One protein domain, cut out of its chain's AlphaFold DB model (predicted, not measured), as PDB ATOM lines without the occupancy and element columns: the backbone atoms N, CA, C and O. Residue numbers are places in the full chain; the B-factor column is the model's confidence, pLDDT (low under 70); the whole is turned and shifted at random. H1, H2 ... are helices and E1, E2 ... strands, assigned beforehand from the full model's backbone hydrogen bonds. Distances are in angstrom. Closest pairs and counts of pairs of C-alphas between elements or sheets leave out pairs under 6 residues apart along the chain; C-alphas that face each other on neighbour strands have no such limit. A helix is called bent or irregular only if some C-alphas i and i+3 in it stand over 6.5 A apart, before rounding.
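This is residues 5 to 138 of the 295 residues of an uncharacterized protein of Roseobacter sp. SK209-2-6 (UniProt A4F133). One long helix, H2, runs through the middle of the model, with a small two-stranded ribbon on either side of it: E1 and E4 on one side, E2 and E3 on the other. Shorter helices surround H2: H5 crosses its first part, H3 slants past its last part, H1 and H8 run back beside it, and H7 packs on H1 and H3. The printed part has 134 residues, with eight named helices and four named strands in the order E1 H1 H2 H3 E2 H4 H5 H6 E3 H7 E4 H8; the class is mixed, helices and strands, and both sheets, E1 - E4 and E2 - E3, are antiparallel. The whole is compact, with a radius of gyration of the C-alphas of 14.1 A, yet elongated in outline, spanning 43 by 28 by 27 A.

E1, residues 5 to 8, and E4, residues 127 to 131, are antiparallel neighbours at 152 degrees between their directions, with N 7 and O 128 at 2.9 A and N 128 and O 7 at 2.8 A, within hydrogen-bond range. H1, residues 9 to 17, is close to but not clearly touching H2, residues 22 to 37; the closest C-alphas, of Leu 15 and Leu 25, are 7.6 A apart. H2 is the hub, touching four helices. With its residues 32 to 36 alone it touches H3, residues 43 to 51, at a steep tilt of 61 degrees, opposite ways; the closest C-alphas are those of Ala 35 and Ala 49, 5.3 A apart. E2, residues 54 to 57, and E3, residues 100 to 103, are antiparallel neighbours at 149 degrees, with N 54 and O 103 at 2.9 A and N 103 and O 54 at 2.8 A. H4, residues 58 to 64, only just touches H2, with 3 pairs of C-alphas within 8 A, the closest being Gly 30 and Leu 61 at 6.2 A. H5, residues 74 to 80, touches H2 about perpendicular at 76 degrees; the closest C-alphas, of Ala 24 and Ala 79, are 4.0 A apart. H6, residues 83 to 87, only just touches H2, with 3 pairs within 8 A, the closest being Ala 24 and Leu 85 at 6.2 A. H7, residues 107 to 113, touches H1, with the C-alphas of Val 11 and Ala 113 closest at 5.6 A. H7 also touches H3 at a shallow tilt of 14 degrees, opposite ways, with Met 50 and Ile 110 closest at 6.7 A. H8, residues 132 to 137, only just touches H4, with 3 pairs within 8 A, Glu 64 and Thr 132 being closest at 5.5 A. H2 and H7 are apart. In H1, H2, H4, H5 and H7 every O i to N i+4 pair is within hydrogen-bond range; the counts are 3 of 5 in H3, 1 of 2 in H8 and 0 of 1 in H6, where 2 of 2 O i to N i+3 pairs are within range.

E1 begins at C-alpha 5, (17.416, 96.209, 48.058), and measures 10.1 A. H1 measures 12.7 A. H2, 22.4 A long, runs from (25.650, 79.354, 47.761) to (22.587, 101.551, 46.523). H3 measures 13.5 A and is only just irregular: C-alphas 44 and 47 are 6.8 A apart. E4 measures 13.0 A, and H8 ends at C-alpha 137, (22.220, 84.044, 57.460).

The two C-alphas farthest apart, of Asn 97 and Lys 124, are 44.6 A apart. The printed part has no cut. The links H6 to E3, 12 residues, and H7 to E4, 13 residues, are long. The mean pLDDT of the printed part is 88.2, and residues 41, 43 and 114 to 125 are under 70.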
ATOM      1  N   TYR A   5      17.217  95.996  49.487       93.38
ATOM      2  CA  TYR A   5      17.416  96.209  48.058       93.38
ATOM      3  C   TYR A   5      16.432  95.409  47.216       93.38
ATOM      4  O   TYR A   5      15.861  94.411  47.669       93.38
ATOM      5  N   ILE A   6      16.227  95.856  45.982       89.75
ATOM      6  CA  ILE A   6      15.263  95.259  45.058       89.75
ATOM      7  C   ILE A   6      15.946  94.245  44.132       89.75
ATOM      8  O   ILE A   6      17.000  94.502  43.552       89.75
ATOM      9  N   VAL A   7      15.302  93.090  43.935       91.00
ATOM     10  CA  VAL A   7      15.657  92.119  42.890       91.00
ATOM     11  C   VAL A   7      14.440  91.850  42.014       91.00
ATOM     12  O   VAL A   7      13.421  91.345  42.475       91.00
ATOM     13  N   LEU A   8      14.534  92.177  40.729       88.12
ATOM     14  CA  LEU A   8      13.427  92.031  39.780       88.12
ATOM     15  C   LEU A   8      13.066  90.557  39.549       88.12
ATOM     16  O   LEU A   8      13.957  89.713  39.475       88.12
ATOM     17  N   ALA A   9      11.784  90.237  39.343       88.06
ATOM     18  CA  ALA A   9      11.338  88.851  39.147       88.06
ATOM     19  C   ALA A   9      12.050  88.121  37.996       88.06
ATOM     20  O   ALA A   9      12.374  86.941  38.116       88.06
ATOM     21  N   ALA A  10      12.338  88.823  36.897       87.00
ATOM     22  CA  ALA A  10      13.092  88.259  35.779       87.00
ATOM     23  C   ALA A  10      14.532  87.890  36.184       87.00
ATOM     24  O   ALA A  10      15.040  86.840  35.792       87.00
ATOM     25  N   VAL A  11      15.164  88.706  37.036       90.81
ATOM     26  CA  VAL A  11      16.488  88.424  37.606       90.81
ATOM     27  C   VAL A  11      16.427  87.225  38.549       90.81
ATOM     28  O   VAL A  11      17.280  86.346  38.448       90.81
ATOM     29  N   VAL A  12      15.402  87.136  39.408       92.50
ATOM     30  CA  VAL A  12      15.175  85.965  40.278       92.50
ATOM     31  C   VAL A  12      15.074  84.688  39.440       92.50
ATOM     32  O   VAL A  12      15.836  83.749  39.662       92.50
ATOM     33  N   GLY A  13      14.209  84.686  38.421       90.19
ATOM     34  CA  GLY A  13      14.054  83.549  37.514       90.19
ATOM     35  C   GLY A  13      15.357  83.191  36.796       90.19
ATOM     36  O   GLY A  13      15.698  82.017  36.677       90.19
ATOM     37  N   LYS A  14      16.151  84.186  36.380       91.38
ATOM     38  CA  LYS A  14      17.464  83.924  35.784       91.38
ATOM     39  C   LYS A  14      18.412  83.254  36.771       91.38
ATOM     40  O   LYS A  14      19.004  82.240  36.413       91.38
ATOM     41  N   LEU A  15      18.546  83.774  37.991       93.69
ATOM     42  CA  LEU A  15      19.434  83.213  39.017       93.69
ATOM     43  C   LEU A  15      19.067  81.767  39.385       93.69
ATOM     44  O   LEU A  15      19.961  80.957  39.613       93.69
ATOM     45  N   GLU A  16      17.780  81.418  39.372       91.88
ATOM     46  CA  GLU A  16      17.305  80.047  39.601       91.88
ATOM     47  C   GLU A  16      17.762  79.064  38.522       91.88
ATOM     48  O   GLU A  16      18.134  77.934  38.841       91.88
ATOM     49  N   THR A  17      17.782  79.501  37.258       89.44
ATOM     50  CA  THR A  17      18.269  78.672  36.140       89.44
ATOM     51  C   THR A  17      19.784  78.485  36.151       89.44
ATOM     52  O   THR A  17      20.298  77.546  35.547       89.44
ATOM     53  N   LEU A  18      20.520  79.368  36.832       88.88
ATOM     54  CA  LEU A  18      21.964  79.246  36.965       88.88
ATOM     55  C   LEU A  18      22.279  78.278  38.102       88.88
ATOM     56  O   LEU A  18      21.834  78.488  39.228       88.88
ATOM     57  N   ASN A  19      23.095  77.252  37.859       88.38
ATOM     58  CA  ASN A  19      23.558  76.319  38.895       88.38
ATOM     59  C   ASN A  19      24.684  76.917  39.774       88.38
ATOM     60  O   ASN A  19      25.747  76.329  39.934       88.38
ATOM     61  N   LEU A  20      24.465  78.123  40.302       93.88
ATOM     62  CA  LEU A  20      25.351  78.812  41.241       93.88
ATOM     63  C   LEU A  20      25.420  78.104  42.601       93.88
ATOM     64  O   LEU A  20      24.388  77.794  43.208       93.88
ATOM     65  N   GLY A  21      26.627  77.956  43.137       95.19
ATOM     66  CA  GLY A  21      26.832  77.620  44.541       95.19
ATOM     67  C   GLY A  21      26.353  78.735  45.481       95.19
ATOM     68  O   GLY A  21      26.173  79.887  45.083       95.19
ATOM     69  N   ALA A  22      26.189  78.416  46.768       95.44
ATOM     70  CA  ALA A  22      25.650  79.354  47.761       95.44
ATOM     71  C   ALA A  22      26.443  80.673  47.841       95.44
ATOM     72  O   ALA A  22      25.858  81.753  47.825       95.44
ATOM     73  N   ASN A  23      27.781  80.605  47.870       96.62
ATOM     74  CA  ASN A  23      28.621  81.806  47.928       96.62
ATOM     75  C   ASN A  23      28.542  82.642  46.642       96.62
ATOM     76  O   ASN A  23      28.553  83.868  46.719       96.62
ATOM     77  N   ALA A  24      28.437  82.000  45.475       97.38
ATOM     78  CA  ALA A  24      28.283  82.689  44.197       97.38
ATOM     79  C   ALA A  24      26.927  83.392  44.098       97.38
ATOM     80  O   ALA A  24      26.861  84.546  43.683       97.38
ATOM     81  N   LEU A  25      25.860  82.739  44.565       97.25
ATOM     82  CA  LEU A  25      24.533  83.338  44.641       97.25
ATOM     83  C   LEU A  25      24.511  84.527  45.617       97.25
ATOM     84  O   LEU A  25      24.034  85.597  45.250       97.25
ATOM     85  N   LYS A  26      25.122  84.406  46.807       97.06
ATOM     86  CA  LYS A  26      25.320  85.555  47.713       97.06
ATOM     87  C   LYS A  26      26.067  86.697  47.038       97.06
ATOM     88  O   LYS A  26      25.664  87.847  47.172       97.06
ATOM     89  N   LEU A  27      27.145  86.392  46.315       97.50
ATOM     90  CA  LEU A  27      27.922  87.413  45.623       97.50
ATOM     91  C   LEU A  27      27.087  88.115  44.546       97.50
ATOM     92  O   LEU A  27      27.128  89.338  44.473       97.50
ATOM     93  N   ALA A  28      26.282  87.378  43.775       97.38
ATOM     94  CA  ALA A  28      25.345  87.964  42.818       97.38
ATOM     95  C   ALA A  28      24.367  88.935  43.506       97.38
ATOM     96  O   ALA A  28      24.216  90.071  43.060       97.38
ATOM     97  N   HIS A  29      23.785  88.533  44.639       97.50
ATOM     98  CA  HIS A  29      22.942  89.398  45.470       97.50
ATOM     99  C   HIS A  29      23.687  90.641  45.990       97.50
ATOM    100  O   HIS A  29      23.150  91.742  45.925       97.50
ATOM    101  N   GLY A  30      24.943  90.508  46.430       96.81
ATOM    102  CA  GLY A  30      25.767  91.644  46.861       96.81
ATOM    103  C   GLY A  30      26.084  92.634  45.737       96.81
ATOM    104  O   GLY A  30      26.128  93.842  45.964       96.81
ATOM    105  N   MET A  31      26.254  92.146  44.505       96.31
ATOM    106  CA  MET A  31      26.449  93.007  43.335       96.31
ATOM    107  C   MET A  31      25.167  93.743  42.938       96.31
ATOM    108  O   MET A  31      25.241  94.905  42.534       96.31
ATOM    109  N   LEU A  32      24.009  93.085  43.072       95.19
ATOM    110  CA  LEU A  32      22.694  93.699  42.870       95.19
ATOM    111  C   LEU A  32      22.423  94.777  43.926       95.19
ATOM    112  O   LEU A  32      22.091  95.898  43.558       95.19
ATOM    113  N   LEU A  33      22.678  94.486  45.206       95.56
ATOM    114  CA  LEU A  33      22.643  95.468  46.295       95.56
ATOM    115  C   LEU A  33      23.511  96.689  45.972       95.56
ATOM    116  O   LEU A  33      23.047  97.817  46.060       95.56
ATOM    117  N   HIS A  34      24.767  96.482  45.568       95.44
ATOM    118  CA  HIS A  34      25.661  97.595  45.241       95.44
ATOM    119  C   HIS A  34      25.159  98.423  44.043       95.44
ATOM    120  O   HIS A  34      25.447  99.613  43.945       95.44
ATOM    121  N   ALA A  35      24.444  97.813  43.090       92.81
ATOM    122  CA  ALA A  35      23.806  98.549  41.995       92.81
ATOM    123  C   ALA A  35      22.617  99.380  42.477       92.81
ATOM    124  O   ALA A  35      22.509 100.536  42.084       92.81
ATOM    125  N   ASP A  36      21.795  98.820  43.358       92.00
ATOM    126  CA  ASP A  36      20.625  99.489  43.928       92.00
ATOM    127  C   ASP A  36      21.011 100.662  44.845       92.00
ATOM    128  O   ASP A  36      20.462 101.758  44.735       92.00
ATOM    129  N   LEU A  37      22.041 100.482  45.680       91.94
ATOM    130  CA  LEU A  37      22.587 101.551  46.523       91.94
ATOM    131  C   LEU A  37      23.183 102.699  45.704       91.94
ATOM    132  O   LEU A  37      23.048 103.853  46.090       91.94
ATOM    133  N   ALA A  38      23.807 102.411  44.556       89.38
ATOM    134  CA  ALA A  38      24.377 103.448  43.691       89.38
ATOM    135  C   ALA A  38      23.316 104.387  43.089       89.38
ATOM    136  O   ALA A  38      23.665 105.444  42.569       89.38
ATOM    137  N   VAL A  39      22.040 103.998  43.147       86.81
ATOM    138  CA  VAL A  39      20.904 104.783  42.654       86.81
ATOM    139  C   VAL A  39      19.918 105.132  43.763       86.81
ATOM    140  O   VAL A  39      18.819 105.581  43.465       86.81
ATOM    141  N   ASN A  40      20.272 104.916  45.036       82.75
ATOM    142  CA  ASN A  40      19.401 105.161  46.191       82.75
ATOM    143  C   ASN A  40      17.996 104.533  46.054       82.75
ATOM    144  O   ASN A  40      17.004 105.110  46.495       82.75
ATOM    145  N   GLY A  41      17.895 103.361  45.417       69.81
ATOM    146  CA  GLY A  41      16.614 102.691  45.168       69.81
ATOM    147  C   GLY A  41      15.776 103.289  44.028       69.81
ATOM    148  O   GLY A  41      14.637 102.865  43.819       69.81
ATOM    149  N   GLU A  42      16.307 104.237  43.247       77.88
ATOM    150  CA  GLU A  42      15.677 104.709  42.013       77.88
ATOM    151  C   GLU A  42      15.719 103.616  40.941       77.88
ATOM    152  O   GLU A  42      16.636 103.492  40.129       77.88
ATOM    153  N   THR A  43      14.674 102.803  40.921       69.31
ATOM    154  CA  THR A  43      14.569 101.624  40.049       69.31
ATOM    155  C   THR A  43      14.703 101.929  38.552       69.31
ATOM    156  O   THR A  43      15.293 101.136  37.820       69.31
ATOM    157  N   ASN A  44      14.263 103.107  38.094       70.31
ATOM    158  CA  ASN A  44      14.459 103.572  36.714       70.31
ATOM    159  C   ASN A  44      15.943 103.798  36.365       70.31
ATOM    160  O   ASN A  44      16.336 103.709  35.201       70.31
ATOM    161  N   ALA A  45      16.778 104.077  37.366       80.50
ATOM    162  CA  ALA A  45      18.216 104.242  37.220       80.50
ATOM    163  C   ALA A  45      18.994 102.934  37.465       80.50
ATOM    164  O   ALA A  45      20.158 102.850  37.063       80.50
ATOM    165  N   LEU A  46      18.365 101.891  38.030       82.81
ATOM    166  CA  LEU A  46      19.008 100.602  38.324       82.81
ATOM    167  C   LEU A  46      19.669  99.990  37.084       82.81
ATOM    168  O   LEU A  46      20.800  99.512  37.158       82.81
ATOM    169  N   TRP A  47      19.015 100.068  35.919       82.31
ATOM    170  CA  TRP A  47      19.614  99.610  34.661       82.31
ATOM    171  C   TRP A  47      20.933 100.328  34.360       82.31
ATOM    172  O   TRP A  47      21.917  99.668  34.030       82.31
ATOM    173  N   ARG A  48      20.997 101.659  34.515       84.62
ATOM    174  CA  ARG A  48      22.240 102.415  34.287       84.62
ATOM    175  C   ARG A  48      23.328 101.935  35.240       84.62
ATOM    176  O   ARG A  48      24.422 101.613  34.795       84.62
ATOM    177  N   ALA A  49      23.004 101.786  36.524       87.88
ATOM    178  CA  ALA A  49      23.956 101.289  37.513       87.88
ATOM    179  C   ALA A  49      24.441  99.861  37.228       87.88
ATOM    180  O   ALA A  49      25.601  99.559  37.497       87.88
ATOM    181  N   MET A  50      23.600  98.993  36.660       89.19
ATOM    182  CA  MET A  50      24.012  97.656  36.221       89.19
ATOM    183  C   MET A  50      24.920  97.684  34.980       89.19
ATOM    184  O   MET A  50      25.771  96.809  34.843       89.19
ATOM    185  N   ASN A  51      24.788  98.678  34.095       88.69
ATOM    186  CA  ASN A  51      25.676  98.837  32.935       88.69
ATOM    187  C   ASN A  51      27.005  99.514  33.279       88.69
ATOM    188  O   ASN A  51      27.960  99.377  32.522       88.69
ATOM    189  N   THR A  52      27.085 100.233  34.399       90.62
ATOM    190  CA  THR A  52      28.303 100.935  34.807       90.62
ATOM    191  C   THR A  52      29.233 100.010  35.598       90.62
ATOM    192  O   THR A  52      28.872  99.578  36.708       90.62
ATOM    193  N   PRO A  53      30.450  99.729  35.091       92.94
ATOM    194  CA  PRO A  53      31.452  99.003  35.853       92.94
ATOM    195  C   PRO A  53      31.795  99.740  37.150       92.94
ATOM    196  O   PRO A  53      31.907 100.964  37.164       92.94
ATOM    197  N   ALA A  54      31.968  99.010  38.249       93.62
ATOM    198  CA  ALA A  54      32.330  99.610  39.531       93.62
ATOM    199  C   ALA A  54      33.223  98.690  40.361       93.62
ATOM    200  O   ALA A  54      33.016  97.479  40.406       93.62
ATOM    201  N   LEU A  55      34.184  99.269  41.077       94.94
ATOM    202  CA  LEU A  55      34.982  98.529  42.048       94.94
ATOM    203  C   LEU A  55      34.232  98.441  43.382       94.94
ATOM    204  O   LEU A  55      34.042  99.450  44.058       94.94
ATOM    205  N   VAL A  56      33.870  97.228  43.797       95.81
ATOM    206  CA  VAL A  56      33.186  96.987  45.073       95.81
ATOM    207  C   VAL A  56      34.199  96.563  46.128       95.81
ATOM    208  O   VAL A  56      34.990  95.644  45.906       95.81
ATOM    209  N   ARG A  57      34.182  97.210  47.298       96.19
ATOM    210  CA  ARG A  57      35.095  96.870  48.399       96.19
ATOM    211  C   ARG A  57      34.791  95.473  48.945       96.19
ATOM    212  O   ARG A  57      33.647  95.138  49.245       96.19
ATOM    213  N   ALA A  58      35.833  94.672  49.149       95.50
ATOM    214  CA  ALA A  58      35.706  93.333  49.719       95.50
ATOM    215  C   ALA A  58      35.198  93.377  51.169       95.50
ATOM    216  O   ALA A  58      34.460  92.486  51.578       95.50
ATOM    217  N   SER A  59      35.553  94.416  51.937       94.88
ATOM    218  CA  SER A  59      35.036  94.625  53.296       94.88
ATOM    219  C   SER A  59      33.521  94.828  53.307       94.88
ATOM    220  O   SER A  59      32.842  94.156  54.075       94.88
ATOM    221  N   PHE A  60      33.002  95.663  52.401       95.50
ATOM    222  CA  PHE A  60      31.566  95.886  52.222       95.50
ATOM    223  C   PHE A  60      30.838  94.572  51.911       95.50
ATOM    224  O   PHE A  60      29.916  94.190  52.621       95.50
ATOM    225  N   LEU A  61      31.312  93.814  50.913       95.56
ATOM    226  CA  LEU A  61      30.711  92.519  50.571       95.56
ATOM    227  C   LEU A  61      30.754  91.533  51.740       95.56
ATOM    228  O   LEU A  61      29.818  90.768  51.939       95.56
ATOM    229  N   ARG A  62      31.841  91.525  52.519       95.06
ATOM    230  CA  ARG A  62      31.952  90.633  53.674       95.06
ATOM    231  C   ARG A  62      30.973  90.995  54.782       95.06
ATOM    232  O   ARG A  62      30.425  90.081  55.392       95.06
ATOM    233  N   GLU A  63      30.769  92.279  55.039       93.88
ATOM    234  CA  GLU A  63      29.795  92.743  56.024       93.88
ATOM    235  C   GLU A  63      28.372  92.379  55.587       93.88
ATOM    236  O   GLU A  63      27.699  91.614  56.277       93.88
ATOM    237  N   GLU A  64      27.965  92.807  54.393       94.94
ATOM    238  CA  GLU A  64      26.584  92.662  53.915       94.94
ATOM    239  C   GLU A  64      26.184  91.209  53.608       94.94
ATOM    240  O   GLU A  64      25.016  90.846  53.711       94.94
ATOM    241  N   LEU A  65      27.132  90.340  53.235       95.12
ATOM    242  CA  LEU A  65      26.839  88.942  52.875       95.12
ATOM    243  C   LEU A  65      27.036  87.951  54.033       95.12
ATOM    244  O   LEU A  65      26.934  86.731  53.835       95.12
ATOM    245  N   GLY A  66      27.298  88.450  55.246       93.38
ATOM    246  CA  GLY A  66      27.487  87.621  56.439       93.38
ATOM    247  C   GLY A  66      28.797  86.827  56.432       93.38
ATOM    248  O   GLY A  66      28.861  85.714  56.957       93.38
ATOM    249  N   TRP A  67      29.849  87.371  55.816       94.69
ATOM    250  CA  TRP A  67      31.198  86.790  55.788       94.69
ATOM    251  C   TRP A  67      32.203  87.540  56.674       94.69
ATOM    252  O   TRP A  67      33.395  87.224  56.651       94.69
ATOM    253  N   ALA A  68      31.763  88.529  57.455       87.81
ATOM    254  CA  ALA A  68      32.632  89.316  58.330       87.81
ATOM    255  C   ALA A  68      33.395  88.434  59.334       87.81
ATOM    256  O   ALA A  68      34.609  88.575  59.474       87.81
ATOM    257  N   SER A  69      32.714  87.454  59.938       86.38
ATOM    258  CA  SER A  69      33.302  86.489  60.879       86.38
ATOM    259  C   SER A  69      34.204  85.440  60.219       86.38
ATOM    260  O   SER A  69      34.922  84.717  60.908       86.38
ATOM    261  N   GLN A  70      34.192  85.329  58.887       85.50
ATOM    262  CA  GLN A  70      34.997  84.345  58.172       85.50
ATOM    263  C   GLN A  70      36.398  84.896  57.901       85.50
ATOM    264  O   GLN A  70      36.580  86.062  57.544       85.50
ATOM    265  N   LYS A  71      37.412  84.041  58.074       82.88
ATOM    266  CA  LYS A  71      38.819  84.431  57.944       82.88
ATOM    267  C   LYS A  71      39.153  84.818  56.496       82.88
ATOM    268  O   LYS A  71      39.147  83.980  55.592       82.88
ATOM    269  N   GLY A  72      39.511  86.086  56.302       84.88
ATOM    270  CA  GLY A  72      39.986  86.628  55.028       84.88
ATOM    271  C   GLY A  72      38.939  86.606  53.908       84.88
ATOM    272  O   GLY A  72      37.737  86.671  54.144       84.88
ATOM    273  N   ASN A  73      39.412  86.510  52.662       89.81
ATOM    274  CA  ASN A  73      38.575  86.574  51.457       89.81
ATOM    275  C   ASN A  73      38.227  85.195  50.878       89.81
ATOM    276  O   ASN A  73      37.878  85.101  49.703       89.81
ATOM    277  N   ARG A  74      38.341  84.110  51.659       92.19
ATOM    278  CA  ARG A  74      38.061  82.748  51.167       92.19
ATOM    279  C   ARG A  74      36.665  82.621  50.532       92.19
ATOM    280  O   ARG A  74      36.612  82.148  49.401       92.19
ATOM    281  N   PRO A  75      35.567  83.085  51.158       93.50
ATOM    282  CA  PRO A  75      34.219  82.913  50.598       93.50
ATOM    283  C   PRO A  75      34.046  83.678  49.294       93.50
ATOM    284  O   PRO A  75      33.456  83.174  48.343       93.50
ATOM    285  N   LEU A  76      34.645  84.869  49.237       94.81
ATOM    286  CA  LEU A  76      34.658  85.709  48.055       94.81
ATOM    287  C   LEU A  76      35.442  85.057  46.910       94.81
ATOM    288  O   LEU A  76      34.942  84.996  45.795       94.81
ATOM    289  N   ARG A  77      36.631  84.503  47.176       93.56
ATOM    290  CA  ARG A  77      37.407  83.761  46.167       93.56
ATOM    291  C   ARG A  77      36.655  82.525  45.675       93.56
ATOM    292  O   ARG A  77      36.637  82.275  44.477       93.56
ATOM    293  N   THR A  78      35.997  81.794  46.575       94.94
ATOM    294  CA  THR A  78      35.138  80.657  46.216       94.94
ATOM    295  C   THR A  78      33.969  81.087  45.331       94.94
ATOM    296  O   THR A  78      33.696  80.423  44.342       94.94
ATOM    297  N   ALA A  79      33.306  82.202  45.650       96.12
ATOM    298  CA  ALA A  79      32.225  82.746  44.833       96.12
ATOM    299  C   ALA A  79      32.703  83.151  43.430       96.12
ATOM    300  O   ALA A  79      32.056  82.826  42.445       96.12
ATOM    301  N   VAL A  80      33.850  83.829  43.341       95.12
ATOM    302  CA  VAL A  80      34.455  84.283  42.076       95.12
ATOM    303  C   VAL A  80      34.911  83.112  41.197       95.12
ATOM    304  O   VAL A  80      34.878  83.217  39.974       95.12
ATOM    305  N   ALA A  81      35.319  81.996  41.805       94.75
ATOM    306  CA  ALA A  81      35.713  80.783  41.091       94.75
ATOM    307  C   ALA A  81      34.523  79.992  40.512       94.75
ATOM    308  O   ALA A  81      34.733  79.093  39.697       94.75
ATOM    309  N   ASP A  82      33.285  80.305  40.908       95.81
ATOM    310  CA  ASP A  82      32.089  79.647  40.386       95.81
ATOM    311  C   ASP A  82      31.860  80.031  38.917       95.81
ATOM    312  O   ASP A  82      31.617  81.191  38.572       95.81
ATOM    313  N   SER A  83      31.938  79.038  38.034       92.56
ATOM    314  CA  SER A  83      31.804  79.244  36.590       92.56
ATOM    315  C   SER A  83      30.435  79.799  36.186       92.56
ATOM    316  O   SER A  83      30.351  80.575  35.231       92.56
ATOM    317  N   GLY A  84      29.370  79.477  36.929       92.56
ATOM    318  CA  GLY A  84      28.027  79.980  36.664       92.56
ATOM    319  C   GLY A  84      27.929  81.490  36.864       92.56
ATOM    320  O   GLY A  84      27.145  82.154  36.182       92.56
ATOM    321  N   LEU A  85      28.766  82.062  37.736       95.06
ATOM    322  CA  LEU A  85      28.754  83.492  38.029       95.06
ATOM    323  C   LEU A  85      29.209  84.337  36.831       95.06
ATOM    324  O   LEU A  85      28.802  85.491  36.711       95.06
ATOM    325  N   ARG A  86      29.951  83.750  35.881       93.31
ATOM    326  CA  ARG A  86      30.324  84.406  34.614       93.31
ATOM    327  C   ARG A  86      29.127  84.698  33.702       93.31
ATOM    328  O   ARG A  86      29.200  85.557  32.831       93.31
ATOM    329  N   GLN A  87      28.002  84.010  33.913       94.00
ATOM    330  CA  GLN A  87      26.745  84.312  33.219       94.00
ATOM    331  C   GLN A  87      26.020  85.525  33.818       94.00
ATOM    332  O   GLN A  87      25.112  86.066  33.190       94.00
ATOM    333  N   VAL A  88      26.410  85.943  35.027       95.12
ATOM    334  CA  VAL A  88      25.906  87.143  35.711       95.12
ATOM    335  C   VAL A  88      26.870  88.311  35.517       95.12
ATOM    336  O   VAL A  88      26.429  89.434  35.293       95.12
ATOM    337  N   LEU A  89      28.179  88.052  35.584       95.12
ATOM    338  CA  LEU A  89      29.245  89.053  35.591       95.12
ATOM    339  C   LEU A  89      30.277  88.752  34.496       95.12
ATOM    340  O   LEU A  89      30.782  87.638  34.410       95.12
ATOM    341  N   LYS A  90      30.613  89.747  33.673       89.94
ATOM    342  CA  LYS A  90      31.448  89.585  32.471       89.94
ATOM    343  C   LYS A  90      32.931  89.367  32.789       89.94
ATOM    344  O   LYS A  90      33.567  88.538  32.153       89.94
ATOM    345  N   ASN A  91      33.456  90.060  33.799       80.38
ATOM    346  CA  ASN A  91      34.873  90.035  34.176       80.38
ATOM    347  C   ASN A  91      35.024  90.006  35.698       80.38
ATOM    348  O   ASN A  91      35.345  91.014  36.330       80.38
ATOM    349  N   ILE A  92      34.746  88.853  36.310       87.94
ATOM    350  CA  ILE A  92      34.807  88.731  37.765       87.94
ATOM    351  C   ILE A  92      36.188  88.272  38.242       87.94
ATOM    352  O   ILE A  92      36.631  87.157  37.975       87.94
ATOM    353  N   ALA A  93      36.859  89.144  38.992       88.56
ATOM    354  CA  ALA A  93      38.106  88.838  39.675       88.56
ATOM    355  C   ALA A  93      38.223  89.651  40.968       88.56
ATOM    356  O   ALA A  93      37.772  90.797  41.050       88.56
ATOM    357  N   VAL A  94      38.857  89.056  41.980       90.19
ATOM    358  CA  VAL A  94      39.331  89.805  43.148       90.19
ATOM    359  C   VAL A  94      40.577  90.585  42.723       90.19
ATOM    360  O   VAL A  94      41.441  90.029  42.047       90.19
ATOM    361  N   THR A  95      40.688  91.853  43.117       92.50
ATOM    362  CA  THR A  95      41.868  92.681  42.824       92.50
ATOM    363  C   THR A  95      43.150  92.051  43.373       92.50
ATOM    364  O   THR A  95      43.116  91.301  44.352       92.50
ATOM    365  N   SER A  96      44.303  92.391  42.789       88.88
ATOM    366  CA  SER A  96      45.619  91.864  43.196       88.88
ATOM    367  C   SER A  96      45.907  92.053  44.690       88.88
ATOM    368  O   SER A  96      46.376  91.140  45.363       88.88
ATOM    369  N   ASN A  97      45.537  93.211  45.243       89.56
ATOM    370  CA  ASN A  97      45.663  93.526  46.669       89.56
ATOM    371  C   ASN A  97      44.556  92.915  47.557       89.56
ATOM    372  O   ASN A  97      44.533  93.151  48.763       89.56
ATOM    373  N   GLY A  98      43.598  92.183  46.981       88.38
ATOM    374  CA  GLY A  98      42.493  91.556  47.703       88.38
ATOM    375  C   GLY A  98      41.427  92.517  48.239       88.38
ATOM    376  O   GLY A  98      40.538  92.079  48.968       88.38
ATOM    377  N   ARG A  99      41.509  93.820  47.951       92.81
ATOM    378  CA  ARG A  99      40.656  94.836  48.591       92.81
ATOM    379  C   ARG A  99      39.311  95.044  47.907       92.81
ATOM    380  O   ARG A  99      38.427  95.642  48.518       92.81
ATOM    381  N   GLY A 100      39.127  94.550  46.689       93.88
ATOM    382  CA  GLY A 100      37.865  94.702  45.982       93.88
ATOM    383  C   GLY A 100      37.622  93.662  44.904       93.88
ATOM    384  O   GLY A 100      38.438  92.774  44.661       93.88
ATOM    385  N   VAL A 101      36.460  93.787  44.278       94.50
ATOM    386  CA  VAL A 101      36.000  92.970  43.156       94.50
ATOM    387  C   VAL A 101      35.433  93.909  42.113       94.50
ATOM    388  O   VAL A 101      34.648  94.798  42.449       94.50
ATOM    389  N   MET A 102      35.829  93.726  40.857       92.81
ATOM    390  CA  MET A 102      35.228  94.482  39.765       92.81
ATOM    391  C   MET A 102      33.817  93.953  39.500       92.81
ATOM    392  O   MET A 102      33.622  92.765  39.242       92.81
ATOM    393  N   ARG A 103      32.829  94.841  39.577       92.62
ATOM    394  CA  ARG A 103      31.448  94.581  39.186       92.62
ATOM    395  C   ARG A 103      31.251  95.074  37.765       92.62
ATOM    396  O   ARG A 103      31.163  96.274  37.543       92.62
ATOM    397  N   GLU A 104      31.098  94.145  36.836       94.12
ATOM    398  CA  GLU A 104      30.633  94.402  35.473       94.12
ATOM    399  C   GLU A 104      29.613  93.311  35.142       94.12
ATOM    400  O   GLU A 104      29.979  92.137  35.043       94.12
ATOM    401  N   PHE A 105      28.330  93.665  35.039       94.38
ATOM    402  CA  PHE A 105      27.298  92.684  34.710       94.38
ATOM    403  C   PHE A 105      27.425  92.231  33.255       94.38
ATOM    404  O   PHE A 105      27.787  92.991  32.362       94.38
ATOM    405  N   HIS A 106      27.130  90.959  33.014       95.00
ATOM    406  CA  HIS A 106      27.080  90.420  31.667       95.00
ATOM    407  C   HIS A 106      25.886  91.025  30.913       95.00
ATOM    408  O   HIS A 106      24.776  91.041  31.438       95.00
ATOM    409  N   GLN A 107      26.073  91.453  29.659       91.12
ATOM    410  CA  GLN A 107      25.029  92.136  28.878       91.12
ATOM    411  C   GLN A 107      23.702  91.354  28.835       91.12
ATOM    412  O   GLN A 107      22.655  91.886  29.179       91.12
ATOM    413  N   ARG A 108      23.756  90.046  28.542       90.62
ATOM    414  CA  ARG A 108      22.573  89.153  28.570       90.62
ATOM    415  C   ARG A 108      21.851  89.101  29.927       90.62
ATOM    416  O   ARG A 108      20.651  88.848  29.988       90.62
ATOM    417  N   PHE A 109      22.573  89.302  31.028       91.25
ATOM    418  CA  PHE A 109      21.978  89.367  32.362       91.25
ATOM    419  C   PHE A 109      21.263  90.707  32.578       91.25
ATOM    420  O   PHE A 109      20.136  90.729  33.065       91.25
ATOM    421  N   ILE A 110      21.867  91.812  32.133       87.94
ATOM    422  CA  ILE A 110      21.256  93.152  32.142       87.94
ATOM    423  C   ILE A 110      19.980  93.183  31.289       87.94
ATOM    424  O   ILE A 110      18.964  93.732  31.712       87.94
ATOM    425  N   GLU A 111      20.006  92.554  30.113       86.50
ATOM    426  CA  GLU A 111      18.840  92.394  29.232       86.50
ATOM    427  C   GLU A 111      17.685  91.670  29.935       86.50
ATOM    428  O   GLU A 111      16.520  92.000  29.742       86.50
ATOM    429  N   THR A 112      18.002  90.730  30.830       81.56
ATOM    430  CA  THR A 112      16.986  90.055  31.647       81.56
ATOM    431  C   THR A 112      16.403  90.984  32.719       81.56
ATOM    432  O   THR A 112      15.228  90.879  33.062       81.56
ATOM    433  N   ALA A 113      17.204  91.913  33.245       73.56
ATOM    434  CA  ALA A 113      16.763  92.921  34.208       73.56
ATOM    435  C   ALA A 113      15.990  94.086  33.557       73.56
ATOM    436  O   ALA A 113      15.322  94.846  34.252       73.56
ATOM    437  N   THR A 114      16.040  94.232  32.231       68.00
ATOM    438  CA  THR A 114      15.336  95.298  31.505       68.00
ATOM    439  C   THR A 114      13.948  94.853  31.088       68.00
ATOM    440  O   THR A 114      13.665  94.547  29.933       68.00
ATOM    441  N   VAL A 115      13.029  94.870  32.048       60.41
ATOM    442  CA  VAL A 115      11.606  94.839  31.716       60.41
ATOM    443  C   VAL A 115      11.195  96.265  31.358       60.41
ATOM    444  O   VAL A 115      11.151  97.139  32.224       60.41
ATOM    445  N   LYS A 116      10.887  96.515  30.078       53.03
ATOM    446  CA  LYS A 116      10.126  97.713  29.689       53.03
ATOM    447  C   LYS A 116       8.839  97.685  30.527       53.03
ATOM    448  O   LYS A 116       8.090  96.720  30.404       53.03
ATOM    449  N   ASN A 117       8.617  98.694  31.373       52.09
ATOM    450  CA  ASN A 117       7.473  98.852  32.297       52.09
ATOM    451  C   ASN A 117       7.639  98.311  33.734       52.09
ATOM    452  O   ASN A 117       6.629  98.051  34.389       52.09
ATOM    453  N   PHE A 118       8.862  98.149  34.257       62.97
ATOM    454  CA  PHE A 118       9.019  98.000  35.709       62.97
ATOM    455  C   PHE A 118       8.718  99.331  36.415       62.97
ATOM    456  O   PHE A 118       9.422 100.312  36.215       62.97
ATOM    457  N   ASP A 119       7.686  99.336  37.250       61.88
ATOM    458  CA  ASP A 119       7.336 100.443  38.140       61.88
ATOM    459  C   ASP A 119       7.144  99.882  39.561       61.88
ATOM    460  O   ASP A 119       6.230  99.076  39.762       61.88
ATOM    461  N   PRO A 120       7.983 100.253  40.547       55.72
ATOM    462  CA  PRO A 120       7.900  99.735  41.914       55.72
ATOM    463  C   PRO A 120       6.662 100.219  42.682       55.72
ATOM    464  O   PRO A 120       6.305  99.596  43.685       55.72
ATOM    465  N   VAL A 121       6.017 101.302  42.229       57.78
ATOM    466  CA  VAL A 121       4.750 101.822  42.768       57.78
ATOM    467  C   VAL A 121       3.573 101.024  42.203       57.78
ATOM    468  O   VAL A 121       2.580 100.773  42.890       57.78
ATOM    469  N   ASN A 122       3.700 100.547  40.964       58.97
ATOM    470  CA  ASN A 122       2.715  99.677  40.344       58.97
ATOM    471  C   ASN A 122       2.777  98.263  40.941       58.97
ATOM    472  O   ASN A 122       3.705  97.493  40.688       58.97
ATOM    473  N   ARG A 123       1.716  97.872  41.656       53.94
ATOM    474  CA  ARG A 123       1.553  96.528  42.249       53.94
ATOM    475  C   ARG A 123       1.652  95.374  41.238       53.94
ATOM    476  O   ARG A 123       1.804  94.226  41.643       53.94
ATOM    477  N   LYS A 124       1.572  95.647  39.928       56.72
ATOM    478  CA  LYS A 124       1.754  94.639  38.870       56.72
ATOM    479  C   LYS A 124       3.220  94.247  38.653       56.72
ATOM    480  O   LYS A 124       3.481  93.164  38.125       56.72
ATOM    481  N   SER A 125       4.176  95.085  39.054       67.19
ATOM    482  CA  SER A 125       5.605  94.802  38.912       67.19
ATOM    483  C   SER A 125       6.063  93.825  39.992       67.19
ATOM    484  O   SER A 125       6.092  94.153  41.176       67.19
ATOM    485  N   LYS A 126       6.449  92.608  39.598       80.12
ATOM    486  CA  LYS A 126       6.937  91.591  40.541       80.12
ATOM    487  C   LYS A 126       8.425  91.795  40.834       80.12
ATOM    488  O   LYS A 126       9.253  91.778  39.921       80.12
ATOM    489  N   TYR A 127       8.767  91.940  42.108       87.06
ATOM    490  CA  TYR A 127      10.143  92.016  42.595       87.06
ATOM    491  C   TYR A 127      10.246  91.457  44.013       87.06
ATOM    492  O   TYR A 127       9.268  91.451  44.755       87.06
ATOM    493  N   ALA A 128      11.436  90.999  44.389       90.88
ATOM    494  CA  ALA A 128      11.785  90.639  45.752       90.88
ATOM    495  C   ALA A 128      12.392  91.853  46.460       90.88
ATOM    496  O   ALA A 128      13.366  92.426  45.968       90.88
ATOM    497  N   LEU A 129      11.843  92.232  47.616       92.00
ATOM    498  CA  LEU A 129      12.524  93.143  48.535       92.00
ATOM    499  C   LEU A 129      13.390  92.312  49.481       92.00
ATOM    500  O   LEU A 129      12.878  91.582  50.332       92.00
ATOM    501  N   MET A 130      14.700  92.395  49.299       95.31
ATOM    502  CA  MET A 130      15.681  91.589  50.015       95.31
ATOM    503  C   MET A 130      16.297  92.380  51.162       95.31
ATOM    504  O   MET A 130      16.466  93.589  51.052       95.31
ATOM    505  N   ASP A 131      16.662  91.688  52.240       94.88
ATOM    506  CA  ASP A 131      17.359  92.247  53.402       94.88
ATOM    507  C   ASP A 131      18.718  91.555  53.562       94.88
ATOM    508  O   ASP A 131      18.797  90.318  53.578       94.88
ATOM    509  N   THR A 132      19.793  92.337  53.669       95.19
ATOM    510  CA  THR A 132      21.155  91.810  53.798       95.19
ATOM    511  C   THR A 132      21.364  91.004  55.079       95.19
ATOM    512  O   THR A 132      22.091  90.011  55.053       95.19
ATOM    513  N   ALA A 133      20.636  91.297  56.161       95.00
ATOM    514  CA  ALA A 133      20.670  90.488  57.379       95.00
ATOM    515  C   ALA A 133      20.135  89.066  57.155       95.00
ATOM    516  O   ALA A 133      20.669  88.102  57.714       95.00
ATOM    517  N   CYS A 134      19.098  88.913  56.326       95.81
ATOM    518  CA  CYS A 134      18.542  87.604  55.981       95.81
ATOM    519  C   CYS A 134      19.477  86.856  55.018       95.81
ATOM    520  O   CYS A 134      19.825  85.699  55.262       95.81
ATOM    521  N   VAL A 135      19.975  87.541  53.981       96.50
ATOM    522  CA  VAL A 135      20.952  86.987  53.023       96.50
ATOM    523  C   VAL A 135      22.217  86.505  53.737       96.50
ATOM    524  O   VAL A 135      22.731  85.422  53.440       96.50
ATOM    525  N   GLY A 136      22.709  87.265  54.718       95.06
ATOM    526  CA  GLY A 136      23.881  86.915  55.516       95.06
ATOM    527  C   GLY A 136      23.737  85.586  56.260       95.06
ATOM    528  O   GLY A 136      24.692  84.809  56.337       95.06
ATOM    529  N   GLN A 137      22.530  85.268  56.721       95.19
ATOM    530  CA  GLN A 137      22.220  84.044  57.460       95.19
ATOM    531  C   GLN A 137      21.987  82.811  56.569       95.19
ATOM    532  O   GLN A 137      22.072  81.674  57.052       95.19
ATOM    533  N   CYS A 138      21.724  82.992  55.271       96.44
ATOM    534  CA  CYS A 138      21.637  81.881  54.325       96.44
ATOM    535  C   CYS A 138      22.996  81.169  54.203       96.44
ATOM    536  O   CYS A 138      24.046  81.808  54.154       96.44
TER     537      CYS A 138